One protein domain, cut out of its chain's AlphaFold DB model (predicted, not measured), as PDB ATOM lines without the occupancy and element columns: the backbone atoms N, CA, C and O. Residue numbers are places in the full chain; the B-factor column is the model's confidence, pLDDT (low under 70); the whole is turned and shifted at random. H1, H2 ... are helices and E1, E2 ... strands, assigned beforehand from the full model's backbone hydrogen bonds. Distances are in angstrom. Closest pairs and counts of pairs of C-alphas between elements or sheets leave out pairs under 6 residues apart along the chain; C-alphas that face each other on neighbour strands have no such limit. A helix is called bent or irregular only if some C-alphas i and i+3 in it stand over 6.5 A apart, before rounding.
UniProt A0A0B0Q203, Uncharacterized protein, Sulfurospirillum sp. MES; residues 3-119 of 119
ATOM      1  N   ILE A   3     -35.398   8.676  33.387       92.75
ATOM      2  CA  ILE A   3     -35.555   8.928  34.826       92.75
ATOM      3  C   ILE A   3     -34.186   9.277  35.407       92.75
ATOM      4  O   ILE A   3     -33.244   8.505  35.252       92.75
ATOM      5  N   CYS A   4     -34.066  10.446  36.041       92.69
ATOM      6  CA  CYS A   4     -32.799  10.975  36.562       92.69
ATOM      7  C   CYS A   4     -31.680  11.019  35.499       92.69
ATOM      8  O   CYS A   4     -30.515  10.803  35.811       92.69
ATOM      9  N   GLY A   5     -32.031  11.254  34.229       90.31
ATOM     10  CA  GLY A   5     -31.094  11.220  33.095       90.31
ATOM     11  C   GLY A   5     -30.791   9.830  32.515       90.31
ATOM     12  O   GLY A   5     -30.165   9.748  31.462       90.31
ATOM     13  N   TYR A   6     -31.279   8.743  33.119       93.31
ATOM     14  CA  TYR A   6     -31.051   7.374  32.641       93.31
ATOM     15  C   TYR A   6     -32.161   6.895  31.720       93.31
ATOM     16  O   TYR A   6     -33.345   7.071  32.013       93.31
ATOM     17  N   HIS A   7     -31.785   6.247  30.618       92.75
ATOM     18  CA  HIS A   7     -32.740   5.653  29.692       92.75
ATOM     19  C   HIS A   7     -33.239   4.290  30.193       92.75
ATOM     20  O   HIS A   7     -32.459   3.358  30.379       92.75
ATOM     21  N   PHE A   8     -34.558   4.150  30.312       93.06
ATOM     22  CA  PHE A   8     -35.264   2.899  30.580       93.06
ATOM     23  C   PHE A   8     -36.054   2.442  29.342       93.06
ATOM     24  O   PHE A   8     -36.685   3.284  28.680       93.06
ATOM     25  N   PRO A   9     -36.078   1.129  29.029       92.31
ATOM     26  CA  PRO A   9     -36.817   0.582  27.894       92.31
ATOM     27  C   PRO A   9     -38.292   0.992  27.881       92.31
ATOM     28  O   PRO A   9     -38.980   0.938  28.899       92.31
ATOM     29  N   ALA A  10     -38.810   1.350  26.702       88.94
ATOM     30  CA  ALA A  10     -40.214   1.741  26.547       88.94
ATOM     31  C   ALA A  10     -41.196   0.624  26.947       88.94
ATOM     32  O   ALA A  10     -42.282   0.917  27.441       88.94
ATOM     33  N   SER A  11     -40.796  -0.643  26.801       91.88
ATOM     34  CA  SER A  11     -41.578  -1.818  27.210       91.88
ATOM     35  C   SER A  11     -41.877  -1.869  28.712       91.88
ATOM     36  O   SER A  11     -42.861  -2.493  29.106       91.88
ATOM     37  N   MET A  12     -41.077  -1.200  29.549       89.56
ATOM     38  CA  MET A  12     -41.341  -1.092  30.986       89.56
ATOM     39  C   MET A  12     -42.439  -0.066  31.299       89.56
ATOM     40  O   MET A  12     -43.122  -0.195  32.313       89.56
ATOM     41  N   GLY A  13     -42.656   0.924  30.423       82.25
ATOM     42  CA  GLY A  13     -43.663   1.972  30.611       82.25
ATOM     43  C   GLY A  13     -43.593   2.613  32.004       82.25
ATOM     44  O   GLY A  13     -42.513   2.930  32.491       82.25
ATOM     45  N   ASN A  14     -44.749   2.749  32.659       82.38
ATOM     46  CA  ASN A  14     -44.876   3.294  34.019       82.38
ATOM     47  C   ASN A  14     -44.659   2.243  35.128       82.38
ATOM     48  O   ASN A  14     -45.023   2.485  36.274       82.38
ATOM     49  N   LYS A  15     -44.133   1.053  34.807       91.19
ATOM     50  CA  LYS A  15     -43.934  -0.042  35.777       91.19
ATOM     51  C   LYS A  15     -42.540  -0.037  36.413       91.19
ATOM     52  O   LYS A  15     -42.171  -1.018  37.049       91.19
ATOM     53  N   ILE A  16     -41.761   1.022  36.196       93.06
ATOM     54  CA  ILE A  16     -40.416   1.164  36.753       93.06
ATOM     55  C   ILE A  16     -40.558   1.553  38.226       93.06
ATOM     56  O   ILE A  16     -41.103   2.615  38.525       93.06
ATOM     57  N   SER A  17     -40.101   0.694  39.136       94.56
ATOM     58  CA  SER A  17     -40.133   0.984  40.572       94.56
ATOM     59  C   SER A  17     -38.981   1.900  40.990       94.56
ATOM     60  O   SER A  17     -37.977   2.025  40.284       94.56
ATOM     61  N   HIS A  18     -39.096   2.532  42.160       95.12
ATOM     62  CA  HIS A  18     -38.012   3.351  42.707       95.12
ATOM     63  C   HIS A  18     -36.747   2.524  42.956       95.12
ATOM     64  O   HIS A  18     -35.653   2.993  42.662       95.12
ATOM     65  N   GLU A  19     -36.881   1.272  43.396       95.06
ATOM     66  CA  GLU A  19     -35.754   0.358  43.599       95.06
ATOM     67  C   GLU A  19     -34.998   0.100  42.293       95.06
ATOM     68  O   GLU A  19     -33.771   0.147  42.283       95.06
ATOM     69  N   GLN A  20     -35.708  -0.086  41.173       95.38
ATOM     70  CA  GLN A  20     -35.075  -0.260  39.860       95.38
ATOM     71  C   GLN A  20     -34.328   1.000  39.408       95.38
ATOM     72  O   GLN A  20     -33.292   0.906  38.748       95.38
ATOM     73  N   VAL A  21     -34.835   2.186  39.757       95.94
ATOM     74  CA  VAL A  21     -34.134   3.448  39.490       95.94
ATOM     75  C   VAL A  21     -32.873   3.549  40.340       95.94
ATOM     76  O   VAL A  21     -31.813   3.863  39.804       95.94
ATOM     77  N   VAL A  22     -32.964   3.247  41.638       96.62
ATOM     78  CA  VAL A  22     -31.812   3.248  42.548       96.62
ATOM     79  C   VAL A  22     -30.743   2.275  42.063       96.62
ATOM     80  O   VAL A  22     -29.585   2.668  41.949       96.62
ATOM     81  N   GLU A  23     -31.116   1.039  41.730       96.00
ATOM     82  CA  GLU A  23     -30.195   0.023  41.213       96.00
ATOM     83  C   GLU A  23     -29.487   0.519  39.949       96.00
ATOM     84  O   GLU A  23     -28.261   0.494  39.873       96.00
ATOM     85  N   ARG A  24     -30.241   1.056  38.982       95.69
ATOM     86  CA  ARG A  24     -29.679   1.574  37.731       95.69
ATOM     87  C   ARG A  24     -28.707   2.730  37.965       95.69
ATOM     88  O   ARG A  24     -27.603   2.707  37.433       95.69
ATOM     89  N   VAL A  25     -29.117   3.729  38.747       95.19
ATOM     90  CA  VAL A  25     -28.309   4.927  39.023       95.19
ATOM     91  C   VAL A  25     -27.052   4.555  39.799       95.19
ATOM     92  O   VAL A  25     -25.978   5.030  39.466       95.19
ATOM     93  N   THR A  26     -27.154   3.700  40.815       93.19
ATOM     94  CA  THR A  26     -25.995   3.313  41.633       93.19
ATOM     95  C   THR A  26     -25.022   2.404  40.886       93.19
ATOM     96  O   THR A  26     -23.817   2.554  41.068       93.19
ATOM     97  N   ALA A  27     -25.510   1.509  40.022       94.38
ATOM     98  CA  ALA A  27     -24.664   0.626  39.218       94.38
ATOM     99  C   ALA A  27     -23.920   1.362  38.095       94.38
ATOM    100  O   ALA A  27     -22.827   0.953  37.707       94.38
ATOM    101  N   GLU A  28     -24.516   2.424  37.552       95.00
ATOM    102  CA  GLU A  28     -23.968   3.166  36.410       95.00
ATOM    103  C   GLU A  28     -23.425   4.546  36.774       95.00
ATOM    104  O   GLU A  28     -22.912   5.252  35.896       95.00
ATOM    105  N   ALA A  29     -23.525   4.948  38.041       92.31
ATOM    106  CA  ALA A  29     -22.843   6.127  38.541       92.31
ATOM    107  C   ALA A  29     -21.342   5.997  38.255       92.31
ATOM    108  O   ALA A  29     -20.750   4.928  38.413       92.31
ATOM    109  N   GLY A  30     -20.730   7.091  37.798       88.06
ATOM    110  CA  GLY A  30     -19.279   7.135  37.621       88.06
ATOM    111  C   GLY A  30     -18.525   7.011  38.951       88.06
ATOM    112  O   GLY A  30     -19.109   6.816  40.015       88.06
ATOM    113  N   ASP A  31     -17.205   7.189  38.916       93.00
ATOM    114  CA  ASP A  31     -16.434   7.322  40.153       93.00
ATOM    115  C   ASP A  31     -16.859   8.597  40.902       93.00
ATOM    116  O   ASP A  31     -16.746   9.700  40.364       93.00
ATOM    117  N   LEU A  32     -17.357   8.444  42.131       95.44
ATOM    118  CA  LEU A  32     -17.767   9.522  43.044       95.44
ATOM    119  C   LEU A  32     -16.923   9.526  44.335       95.44
ATOM    120  O   LEU A  32     -17.359  10.032  45.375       95.44
ATOM    121  N   SER A  33     -15.756   8.879  44.329       94.19
ATOM    122  CA  SER A  33     -14.902   8.739  45.514       94.19
ATOM    123  C   SER A  33     -14.358  10.081  46.019       94.19
ATOM    124  O   SER A  33     -14.328  10.296  47.230       94.19
ATOM    125  N   ASP A  34     -14.038  10.989  45.099       95.31
ATOM    126  CA  ASP A  34     -13.572  12.369  45.301       95.31
ATOM    127  C   ASP A  34     -14.677  13.360  45.697       95.31
ATOM    128  O   ASP A  34     -14.369  14.481  46.089       95.31
ATOM    129  N   VAL A  35     -15.952  12.966  45.616       96.81
ATOM    130  CA  VAL A  35     -17.081  13.817  46.000       96.81
ATOM    131  C   VAL A  35     -17.517  13.500  47.429       96.81
ATOM    132  O   VAL A  35     -17.883  12.362  47.753       96.81
ATOM    133  N   SER A  36     -17.519  14.524  48.277       96.81
ATOM    134  CA  SER A  36     -17.929  14.474  49.682       96.81
ATOM    135  C   SER A  36     -19.358  14.976  49.889       96.81
ATOM    136  O   SER A  36     -20.081  14.439  50.726       96.81
ATOM    137  N   TYR A  37     -19.784  15.986  49.129       97.44
ATOM    138  CA  TYR A  37     -21.144  16.519  49.178       97.44
ATOM    139  C   TYR A  37     -21.553  17.198  47.865       97.44
ATOM    140  O   TYR A  37     -20.726  17.600  47.047       97.44
ATOM    141  N   ALA A  38     -22.863  17.359  47.684       97.75
ATOM    142  CA  ALA A  38     -23.443  18.205  46.648       97.75
ATOM    143  C   ALA A  38     -24.058  19.464  47.275       97.75
ATOM    144  O   ALA A  38     -24.574  19.428  48.394       97.75
ATOM    145  N   VAL A  39     -24.018  20.580  46.553       98.12
ATOM    146  CA  VAL A  39     -24.699  21.828  46.912       98.12
ATOM    147  C   VAL A  39     -25.672  22.182  45.806       98.12
ATOM    148  O   VAL A  39     -25.287  22.315  44.645       98.12
ATOM    149  N   LEU A  40     -26.929  22.340  46.191       97.94
ATOM    150  CA  LEU A  40     -28.016  22.822  45.360       97.94
ATOM    151  C   LEU A  40     -28.208  24.312  45.612       97.94
ATOM    152  O   LEU A  40     -28.504  24.711  46.733       97.94
ATOM    153  N   ILE A  41     -28.056  25.124  44.577       97.12
ATOM    154  CA  ILE A  41     -28.213  26.575  44.651       97.12
ATOM    155  C   ILE A  41     -29.513  26.930  43.955       97.12
ATOM    156  O   ILE A  41     -29.661  26.676  42.758       97.12
ATOM    157  N   SER A  42     -30.448  27.482  44.715       96.38
ATOM    158  CA  SER A  42     -31.774  27.843  44.222       96.38
ATOM    159  C   SER A  42     -31.811  29.281  43.709       96.38
ATOM    160  O   SER A  42     -31.232  30.191  44.305       96.38
ATOM    161  N   GLU A  43     -32.523  29.498  42.608       95.19
ATOM    162  CA  GLU A  43     -32.713  30.797  41.966       95.19
ATOM    163  C   GLU A  43     -34.187  30.985  41.593       95.19
ATOM    164  O   GLU A  43     -34.873  30.049  41.167       95.19
ATOM    165  N   ASN A  44     -34.693  32.208  41.744       93.94
ATOM    166  CA  ASN A  44     -36.011  32.561  41.223       93.94
ATOM    167  C   ASN A  44     -35.950  32.819  39.701       93.94
ATOM    168  O   ASN A  44     -34.891  32.760  39.075       93.94
ATOM    169  N   ARG A  45     -37.099  33.124  39.088       90.00
ATOM    170  CA  ARG A  45     -37.187  33.381  37.637       90.00
ATOM    171  C   ARG A  45     -36.397  34.607  37.173       90.00
ATOM    172  O   ARG A  45     -36.035  34.665  36.004       90.00
ATOM    173  N   ASP A  46     -36.115  35.535  38.081       92.88
ATOM    174  CA  ASP A  46     -35.325  36.740  37.821       92.88
ATOM    175  C   ASP A  46     -33.812  36.492  37.995       92.88
ATOM    176  O   ASP A  46     -33.013  37.421  37.903       92.88
ATOM    177  N   GLY A  47     -33.402  35.244  38.266       89.56
ATOM    178  CA  GLY A  47     -32.003  34.865  38.481       89.56
ATOM    179  C   GLY A  47     -31.455  35.254  39.855       89.56
ATOM    180  O   GLY A  47     -30.248  35.191  40.081       89.56
ATOM    181  N   VAL A  48     -32.317  35.659  40.791       94.88
ATOM    182  CA  VAL A  48     -31.906  36.000  42.155       94.88
ATOM    183  C   VAL A  48     -31.747  34.718  42.959       94.88
ATOM    184  O   VAL A  48     -32.707  33.960  43.135       94.88
ATOM    185  N   LYS A  49     -30.539  34.503  43.484       95.81
ATOM    186  CA  LYS A  49     -30.221  33.416  44.415       95.81
ATOM    187  C   LYS A  49     -31.111  33.487  45.662       95.81
ATOM    188  O   LYS A  49     -31.257  34.561  46.239       95.81
ATOM    189  N   GLN A  50     -31.662  32.351  46.089       96.19
ATOM    190  CA  GLN A  50     -32.500  32.250  47.288       96.19
ATOM    191  C   GLN A  50     -31.758  31.560  48.441       96.19
ATOM    192  O   GLN A  50     -31.529  32.170  49.482       96.19
ATOM    193  N   GLU A  51     -31.341  30.307  48.260       96.00
ATOM    194  CA  GLU A  51     -30.683  29.502  49.298       96.00
ATOM    195  C   GLU A  51     -29.746  28.432  48.720       96.00
ATOM    196  O   GLU A  51     -29.918  27.992  47.578       96.00
ATOM    197  N   ASP A  52     -28.799  27.993  49.553       97.06
ATOM    198  CA  ASP A  52     -27.929  26.846  49.295       97.06
ATOM    199  C   ASP A  52     -28.386  25.661  50.150       97.06
ATOM    200  O   ASP A  52     -28.471  25.765  51.375       97.06
ATOM    201  N   LEU A  53     -28.645  24.519  49.516       97.12
ATOM    202  CA  LEU A  53     -29.015  23.276  50.186       97.12
ATOM    203  C   LEU A  53     -27.873  22.275  50.035       97.12
ATOM    204  O   LEU A  53     -27.538  21.853  48.927       97.12
ATOM    205  N   LYS A  54     -27.273  21.883  51.158       97.06
ATOM    206  CA  LYS A  54     -26.217  20.872  51.175       97.06
ATOM    207  C   LYS A  54     -26.824  19.472  51.256       97.06
ATOM    208  O   LYS A  54     -27.706  19.223  52.074       97.06
ATOM    209  N   VAL A  55     -26.317  18.555  50.437       97.56
ATOM    210  CA  VAL A  55     -26.654  17.128  50.458       97.56
ATOM    211  C   VAL A  55     -25.373  16.340  50.710       97.56
ATOM    212  O   VAL A  55     -24.494  16.274  49.851       97.56
ATOM    213  N   GLU A  56     -25.258  15.768  51.907       95.56
ATOM    214  CA  GLU A  56     -24.100  14.960  52.303       95.56
ATOM    215  C   GLU A  56     -24.099  13.596  51.599       95.56
ATOM    216  O   GLU A  56     -25.152  13.050  51.249       95.56
ATOM    217  N   LYS A  57     -22.906  13.016  51.436       96.06
ATOM    218  CA  LYS A  57     -22.720  11.657  50.917       96.06
ATOM    219  C   LYS A  57     -23.497  10.616  51.726       96.06
ATOM    220  O   LYS A  57     -23.553  10.673  52.952       96.06
ATOM    221  N   GLY A  58     -24.039   9.614  51.029       94.62
ATOM    222  CA  GLY A  58     -24.714   8.465  51.650       94.62
ATOM    223  C   GLY A  58     -26.238   8.426  51.493       94.62
ATOM    224  O   GLY A  58     -26.904   7.718  52.254       94.62
ATOM    225  N   SER A  59     -26.780   9.167  50.526       96.75
ATOM    226  CA  SER A  59     -28.175   9.100  50.074       96.75
ATOM    227  C   SER A  59     -28.244   8.836  48.565       96.75
ATOM    228  O   SER A  59     -27.287   9.107  47.834       96.75
ATOM    229  N   PHE A  60     -29.377   8.330  48.081       97.50
ATOM    230  CA  PHE A  60     -29.666   8.267  46.652       97.50
ATOM    231  C   PHE A  60     -29.628   9.666  46.032       97.50
ATOM    232  O   PHE A  60     -29.023   9.839  44.974       97.50
ATOM    233  N   LEU A  61     -30.212  10.670  46.702       97.94
ATOM    234  CA  LEU A  61     -30.202  12.051  46.209       97.94
ATOM    235  C   LEU A  61     -28.780  12.555  45.957       97.94
ATOM    236  O   LEU A  61     -28.516  13.132  44.906       97.94
ATOM    237  N   PHE A  62     -27.855  12.299  46.887       97.94
ATOM    238  CA  PHE A  62     -26.444  12.626  46.700       97.94
ATOM    239  C   PHE A  62     -25.874  11.959  45.446       97.94
ATOM    240  O   PHE A  62     -25.297  12.644  44.604       97.94
ATOM    241  N   THR A  63     -26.055  10.643  45.304       97.88
ATOM    242  CA  THR A  63     -25.514   9.882  44.171       97.88
ATOM    243  C   THR A  63     -26.048  10.418  42.848       97.88
ATOM    244  O   THR A  63     -25.269  10.665  41.931       97.88
ATOM    245  N   ALA A  64     -27.356  10.667  42.759       97.56
ATOM    246  CA  ALA A  64     -27.989  11.185  41.554       97.56
ATOM    247  C   ALA A  64     -27.504  12.601  41.200       97.56
ATOM    248  O   ALA A  64     -27.246  12.888  40.033       97.56
ATOM    249  N   LEU A  65     -27.340  13.482  42.193       97.75
ATOM    250  CA  LEU A  65     -26.834  14.843  41.991       97.75
ATOM    251  C   LEU A  65     -25.364  14.862  41.574       97.75
ATOM    252  O   LEU A  65     -24.993  15.592  40.654       97.75
ATOM    253  N   ALA A  66     -24.531  14.064  42.240       97.38
ATOM    254  CA  ALA A  66     -23.108  14.001  41.953       97.38
ATOM    255  C   ALA A  66     -22.844  13.378  40.577       97.38
ATOM    256  O   ALA A  66     -22.052  13.911  39.800       97.38
ATOM    257  N   ASP A  67     -23.561  12.308  40.238       96.69
ATOM    258  CA  ASP A  67     -23.496  11.698  38.914       96.69
ATOM    259  C   ASP A  67     -24.012  12.643  37.820       96.69
ATOM    260  O   ASP A  67     -23.336  12.831  36.807       96.69
ATOM    261  N   TYR A  68     -25.144  13.323  38.051       95.69
ATOM    262  CA  TYR A  68     -25.651  14.351  37.137       95.69
ATOM    263  C   TYR A  68     -24.611  15.444  36.898       95.69
ATOM    264  O   TYR A  68     -24.344  15.804  35.751       95.69
ATOM    265  N   TYR A  69     -23.976  15.938  37.965       96.00
ATOM    266  CA  TYR A  69     -22.909  16.921  37.843       96.00
ATOM    267  C   TYR A  69     -21.747  16.377  37.006       96.00
ATOM    268  O   TYR A  69     -21.294  17.056  36.092       96.00
ATOM    269  N   LYS A  70     -21.261  15.157  37.253       93.88
ATOM    270  CA  LYS A  70     -20.113  14.618  36.505       93.88
ATOM    271  C   LYS A  70     -20.418  14.337  35.033       93.88
ATOM    272  O   LYS A  70     -19.548  14.562  34.197       93.88
ATOM    273  N   LYS A  71     -21.629  13.881  34.711       92.56
ATOM    274  CA  LYS A  71     -22.024  13.506  33.342       92.56
ATOM    275  C   LYS A  71     -22.598  14.645  32.512       92.56
ATOM    276  O   LYS A  71     -22.677  14.512  31.296       92.56
ATOM    277  N   SER A  72     -23.033  15.732  33.142       90.06
ATOM    278  CA  SER A  72     -23.596  16.862  32.410       90.06
ATOM    279  C   SER A  72     -22.538  17.525  31.522       90.06
ATOM    280  O   SER A  72     -21.423  17.815  31.959       90.06
ATOM    281  N   ASP A  73     -22.933  17.787  30.283       87.56
ATOM    282  CA  ASP A  73     -22.209  18.512  29.237       87.56
ATOM    283  C   ASP A  73     -22.251  20.038  29.416       87.56
ATOM    284  O   ASP A  73     -21.590  20.769  28.684       87.56
ATOM    285  N   ILE A  74     -23.001  20.528  30.409       87.50
ATOM    286  CA  ILE A  74     -23.039  21.944  30.769       87.50
ATOM    287  C   ILE A  74     -21.681  22.327  31.362       87.50
ATOM    288  O   ILE A  74     -21.266  21.803  32.402       87.50
ATOM    289  N   GLU A  75     -21.000  23.253  30.693       86.94
ATOM    290  CA  GLU A  75     -19.734  23.814  31.152       86.94
ATOM    291  C   GLU A  75     -19.924  24.749  32.356       86.94
ATOM    292  O   GLU A  75     -20.956  25.405  32.517       86.94
ATOM    293  N   GLY A  76     -18.883  24.846  33.184       89.69
ATOM    294  CA  GLY A  76     -18.832  25.741  34.337       89.69
ATOM    295  C   GLY A  76     -18.838  25.023  35.686       89.69
ATOM    296  O   GLY A  76     -19.021  23.813  35.791       89.69
ATOM    297  N   GLU A  77     -18.609  25.808  36.737       90.31
ATOM    298  CA  GLU A  77     -18.540  25.342  38.132       90.31
ATOM    299  C   GLU A  77     -19.904  24.876  38.677       90.31
ATOM    300  O   GLU A  77     -19.977  24.094  39.623       90.31
ATOM    301  N   TYR A  78     -20.991  25.354  38.071       93.19
ATOM    302  CA  TYR A  78     -22.364  25.073  38.470       93.19
ATOM    303  C   TYR A  78     -23.146  24.563  37.270       93.19
ATOM    304  O   TYR A  78     -23.166  25.216  36.228       93.19
ATOM    305  N   LYS A  79     -23.850  23.443  37.434       95.12
ATOM    306  CA  LYS A  79     -24.630  22.831  36.353       95.12
ATOM    307  C   LYS A  79     -26.117  22.975  36.633       95.12
ATOM    308  O   LYS A  79     -26.597  22.539  37.679       95.12
ATOM    309  N   MET A  80     -26.842  23.624  35.722       93.25
ATOM    310  CA  MET A  80     -28.294  23.794  35.836       93.25
ATOM    311  C   MET A  80     -28.972  22.429  35.770       93.25
ATOM    312  O   MET A  80     -28.721  21.672  34.840       93.25
ATOM    313  N   ILE A  81     -29.844  22.128  36.729       94.75
ATOM    314  CA  ILE A  81     -30.574  20.864  36.766       94.75
ATOM    315  C   ILE A  81     -31.846  21.010  35.944       94.75
ATOM    316  O   ILE A  81     -32.675  21.887  36.201       94.75
ATOM    317  N   TYR A  82     -32.043  20.112  34.980       91.31
ATOM    318  CA  TYR A  82     -33.313  20.047  34.266       91.31
ATOM    319  C   TYR A  82     -34.474  19.802  35.227       91.31
ATOM    320  O   TYR A  82     -34.428  18.918  36.081       91.31
ATOM    321  N   TYR A  83     -35.555  20.546  35.021       90.12
ATOM    322  CA  TYR A  83     -36.723  20.541  35.896       90.12
ATOM    323  C   TYR A  83     -37.301  19.135  36.130       90.12
ATOM    324  O   TYR A  83     -37.608  18.753  37.255       90.12
ATOM    325  N   THR A  84     -37.366  18.323  35.074       91.50
ATOM    326  CA  THR A  84     -37.812  16.928  35.156       91.50
ATOM    327  C   THR A  84     -36.882  16.076  36.020       91.50
ATOM    328  O   THR A  84     -37.361  15.310  36.852       91.50
ATOM    329  N   ASN A  85     -35.560  16.242  35.887       94.19
ATOM    330  CA  ASN A  85     -34.591  15.509  36.704       94.19
ATOM    331  C   ASN A  85     -34.698  15.908  38.180       94.19
ATOM    332  O   ASN A  85     -34.686  15.022  39.026       94.19
ATOM    333  N   LYS A  86     -34.875  17.206  38.481       95.06
ATOM    334  CA  LYS A  86     -35.094  17.712  39.849       95.06
ATOM    335  C   LYS A  86     -36.202  16.925  40.553       95.06
ATOM    336  O   LYS A  86     -35.984  16.377  41.633       95.06
ATOM    337  N   TYR A  87     -37.373  16.837  39.926       94.56
ATOM    338  CA  TYR A  87     -38.510  16.142  40.524       94.56
ATOM    339  C   TYR A  87     -38.322  14.636  40.588       94.56
ATOM    340  O   TYR A  87     -38.633  14.040  41.608       94.56
ATOM    341  N   GLN A  88     -37.775  14.018  39.544       95.12
ATOM    342  CA  GLN A  88     -37.515  12.579  39.556       95.12
ATOM    343  C   GLN A  88     -36.555  12.184  40.684       95.12
ATOM    344  O   GLN A  88     -36.814  11.218  41.396       95.12
ATOM    345  N   MET A  89     -35.486  12.960  40.887       96.81
ATOM    346  CA  MET A  89     -34.548  12.753  41.990       96.81
ATOM    347  C   MET A  89     -35.236  12.937  43.346       96.81
ATOM    348  O   MET A  89     -35.038  12.119  44.241       96.81
ATOM    349  N   SER A  90     -36.064  13.980  43.485       96.56
ATOM    350  CA  SER A  90     -36.829  14.245  44.709       96.56
ATOM    351  C   SER A  90     -37.790  13.100  45.041       96.56
ATOM    352  O   SER A  90     -37.753  12.589  46.155       96.56
ATOM    353  N   GLU A  91     -38.598  12.643  44.081       95.25
ATOM    354  CA  GLU A  91     -39.607  11.595  44.293       95.25
ATOM    355  C   GLU A  91     -38.990  10.245  44.663       95.25
ATOM    356  O   GLU A  91     -39.429   9.603  45.619       95.25
ATOM    357  N   VAL A  92     -37.926   9.837  43.965       96.25
ATOM    358  CA  VAL A  92     -37.213   8.600  44.313       96.25
ATOM    359  C   VAL A  92     -36.571   8.740  45.692       96.25
ATOM    360  O   VAL A  92     -36.731   7.854  46.530       96.25
ATOM    361  N   SER A  93     -35.918   9.872  45.977       97.19
ATOM    362  CA  SER A  93     -35.281  10.120  47.275       97.19
ATOM    363  C   SER A  93     -36.280  10.099  48.436       97.19
ATOM    364  O   SER A  93     -36.019   9.439  49.438       97.19
ATOM    365  N   LYS A  94     -37.462  10.716  48.301       95.62
ATOM    366  CA  LYS A  94     -38.516  10.668  49.335       95.62
ATOM    367  C   LYS A  94     -38.898   9.237  49.714       95.62
ATOM    368  O   LYS A  94     -39.212   8.984  50.874       95.62
ATOM    369  N   ALA A  95     -38.875   8.315  48.754       94.75
ATOM    370  CA  ALA A  95     -39.217   6.921  48.997       94.75
ATOM    371  C   ALA A  95     -38.078   6.107  49.629       94.75
ATOM    372  O   ALA A  95     -38.360   5.198  50.405       94.75
ATOM    373  N   VAL A  96     -36.815   6.406  49.300       96.25
ATOM    374  CA  VAL A  96     -35.677   5.521  49.636       96.25
ATOM    375  C   VAL A  96     -34.704   6.099  50.666       96.25
ATOM    376  O   VAL A  96     -34.067   5.341  51.393       96.25
ATOM    377  N   ASP A  97     -34.596   7.424  50.767       96.00
ATOM    378  CA  ASP A  97     -33.681   8.106  51.691       96.00
ATOM    379  C   ASP A  97     -34.352   8.502  53.018       96.00
ATOM    380  O   ASP A  97     -33.668   8.727  54.023       96.00
ATOM    381  N   GLY A  98     -35.687   8.577  53.040       90.50
ATOM    382  CA  GLY A  98     -36.477   8.899  54.228       90.50
ATOM    383  C   GLY A  98     -36.128  10.264  54.835       90.50
ATOM    384  O   GLY A  98     -35.984  11.266  54.133       90.50
ATOM    385  N   GLU A  99     -35.983  10.320  56.162       91.81
ATOM    386  CA  GLU A  99     -35.725  11.575  56.889       91.81
ATOM    387  C   GLU A  99     -34.406  12.259  56.496       91.81
ATOM    388  O   GLU A  99     -34.304  13.481  56.611       91.81
ATOM    389  N   LYS A 100     -33.418  11.507  55.984       91.62
ATOM    390  CA  LYS A 100     -32.086  12.038  55.638       91.62
ATOM    391  C   LYS A 100     -32.148  13.179  54.625       91.62
ATOM    392  O   LYS A 100     -31.338  14.100  54.691       91.62
ATOM    393  N   THR A 101     -33.077  13.105  53.676       95.56
ATOM    394  CA  THR A 101     -33.217  14.082  52.585       95.56
ATOM    395  C   THR A 101     -34.561  14.800  52.607       95.56
ATOM    396  O   THR A 101     -34.752  15.732  51.829       95.56
ATOM    397  N   ALA A 102     -35.471  14.448  53.522       94.69
ATOM    398  CA  ALA A 102     -36.840  14.961  53.564       94.69
ATOM    399  C   ALA A 102     -36.930  16.498  53.505       94.69
ATOM    400  O   ALA A 102     -37.755  17.046  52.772       94.69
ATOM    401  N   ALA A 103     -36.060  17.206  54.235       95.56
ATOM    402  CA  ALA A 103     -36.029  18.668  54.228       95.56
ATOM    403  C   ALA A 103     -35.625  19.246  52.860       95.56
ATOM    404  O   ALA A 103     -36.241  20.205  52.398       95.56
ATOM    405  N   VAL A 104     -34.632  18.641  52.199       96.62
ATOM    406  CA  VAL A 104     -34.175  19.049  50.861       96.62
ATOM    407  C   VAL A 104     -35.243  18.720  49.822       96.62
ATOM    408  O   VAL A 104     -35.633  19.592  49.053       96.62
ATOM    409  N   CYS A 105     -35.791  17.505  49.841       96.38
ATOM    410  CA  CYS A 105     -36.851  17.083  48.926       96.38
ATOM    411  C   CYS A 105     -38.089  17.985  49.009       96.38
ATOM    412  O   CYS A 105     -38.655  18.338  47.980       96.38
ATOM    413  N   LYS A 106     -38.469  18.432  50.215       94.75
ATOM    414  CA  LYS A 106     -39.565  19.395  50.398       94.75
ATOM    415  C   LYS A 106     -39.300  20.733  49.700       94.75
ATOM    416  O   LYS A 106     -40.243  21.366  49.237       94.75
ATOM    417  N   LYS A 107     -38.042  21.181  49.637       95.50
ATOM    418  CA  LYS A 107     -37.662  22.391  48.891       95.50
ATOM    419  C   LYS A 107     -37.709  22.151  47.387       95.50
ATOM    420  O   LYS A 107     -38.252  22.968  46.662       95.50
ATOM    421  N   LEU A 108     -37.244  20.992  46.925       95.12
ATOM    422  CA  LEU A 108     -37.245  20.649  45.500       95.12
ATOM    423  C   LEU A 108     -38.645  20.592  44.861       95.12
ATOM    424  O   LEU A 108     -38.739  20.690  43.638       95.12
ATOM    425  N   ASP A 109     -39.714  20.497  45.658       90.94
ATOM    426  CA  ASP A 109     -41.111  20.553  45.198       90.94
ATOM    427  C   ASP A 109     -41.564  21.950  44.734       90.94
ATOM    428  O   ASP A 109     -42.629  22.096  44.133       90.94
ATOM    429  N   ASP A 110     -40.765  22.985  44.991       92.88
ATOM    430  CA  ASP A 110     -41.061  24.357  44.598       92.88
ATOM    431  C   ASP A 110     -40.958  24.614  43.075       92.88
ATOM    432  O   ASP A 110     -40.675  23.728  42.253       92.88
ATOM    433  N   MET A 111     -41.148  25.889  42.713       91.62
ATOM    434  CA  MET A 111     -40.991  26.404  41.351       91.62
ATOM    435  C   MET A 111     -39.647  27.097  41.077       91.62
ATOM    436  O   MET A 111     -39.514  27.777  40.055       91.62
ATOM    437  N   LEU A 112     -38.668  26.967  41.975       95.31
ATOM    438  CA  LEU A 112     -37.341  27.550  41.801       95.31
ATOM    439  C   LEU A 112     -36.508  26.721  40.816       95.31
ATOM    440  O   LEU A 112     -36.704  25.509  40.631       95.31
ATOM    441  N   LEU A 113     -35.574  27.416  40.170       94.94
ATOM    442  CA  LEU A 113     -34.507  26.820  39.382       94.94
ATOM    443  C   LEU A 113     -33.391  26.387  40.328       94.94
ATOM    444  O   LEU A 113     -33.150  27.050  41.333       94.94
ATOM    445  N   TYR A 114     -32.709  25.294  40.004       96.75
ATOM    446  CA  TYR A 114     -31.624  24.777  40.830       96.75
ATOM    447  C   TYR A 114     -30.396  24.486  39.987       96.75
ATOM    448  O   TYR A 114     -30.483  23.841  38.941       96.75
ATOM    449  N   ARG A 115     -29.239  24.910  40.487       96.00
ATOM    450  CA  ARG A 115     -27.930  24.497  39.981       96.00
ATOM    451  C   ARG A 115     -27.273  23.572  40.991       96.00
ATOM    452  O   ARG A 115     -27.449  23.759  42.190       96.00
ATOM    453  N   VAL A 116     -26.501  22.603  40.518       97.44
ATOM    454  CA  VAL A 116     -25.693  21.730  41.371       97.44
ATOM    455  C   VAL A 116     -24.209  22.027  41.205       97.44
ATOM    456  O   VAL A 116     -23.730  22.270  40.096       97.44
ATOM    457  N   LYS A 117     -23.491  21.968  42.323       96.81
ATOM    458  CA  LYS A 117     -22.035  21.851  42.409       96.81
ATOM    459  C   LYS A 117     -21.687  20.687  43.334       96.81
ATOM    460  O   LYS A 117     -22.451  20.382  44.248       96.81
ATOM    461  N   VAL A 118     -20.534  20.065  43.122       96.56
ATOM    462  CA  VAL A 118     -19.984  19.028  44.007       96.56
ATOM    463  C   VAL A 118     -18.636  19.458  44.583       96.56
ATOM    464  O   VAL A 118     -17.943  20.278  43.974       96.56
ATOM    465  N   ALA A 119     -18.287  18.928  45.754       92.12
ATOM    466  CA  ALA A 119     -17.001  19.119  46.424       92.12
ATOM    467  C   ALA A 119     -16.673  17.927  47.330       92.12
ATOM    468  O   ALA A 119     -17.615  17.188  47.703       92.12
TER     469      ALA A 119
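What this domain is: This is residues 3 to 119 of the 119 residues of an uncharacterized protein of Sulfurospirillum sp. MES (UniProt A0A0B0Q203). A twisted sheet of three strands has helices H2 and H4 over one face; H3 packs on H2 and H4, and H1 packs on H2 and H3, away from the sheet. Residues 9 to 15 stick out. The printed part has 117 residues, with H1 E1 E2 H2 H3 H4 E3 along the chain; the antiparallel sheet runs E2 E1 E3. The class is mixed; the whole is compact, with a radius of gyration of the C-alphas of 13.7 A and spans of 41 by 30 by 29 A.

How they stand to each other: After residues 3 to 17 comes H1, residues 18 to 28. E1, residues 37 to 43, forms a hairpin with E2, residues 49 to 56; find N 40 and O 53 at 2.8 A. H2, residues 60 to 71, is on the sheet, across the strands, at a height of 8.1 A; it touches H1, with residues 60 to 64 alone, closest at C-alphas Val 25 and Ala 64, 6.8 A. The hub, H3, residues 83 to 96, touches H1, H2 and H4, residues 99 to 108; the closest C-alphas to H4 are Ser 90 and Cys 105, 5.1 A, at a shallow tilt of 22 degrees, opposite ways. H4 lies along the strands on the same face as H2: two layers, helices on one face. E3, residues 113 to 118, is antiparallel to E1; N 41 and O 115 are 2.8 A apart. In H1, H2 and H3 every O i to N i+4 pair is within hydrogen-bond range; irregular H4, its C-alphas 100 and 103 being 7.8 A apart, has 4 of 6.

Where its parts are: Find C-alpha 18 at (-38.012, 3.351, 42.707), where H1 begins, 15.4 A long. E1 spans 19.7 A, E2 21.0 A, H2 16.2 A, H3 20.4 A and H4 14.6 A. E3, 17.1 A, ends at C-alpha 118, (-19.984, 19.028, 44.007).

The domain as a whole: The C-alphas of Ser 11 and Val 48, the two farthest apart, are 41.8 A apart. The printed part has no cut; H2 to H3 is the long link. No printed residue is under 70 in pLDDT.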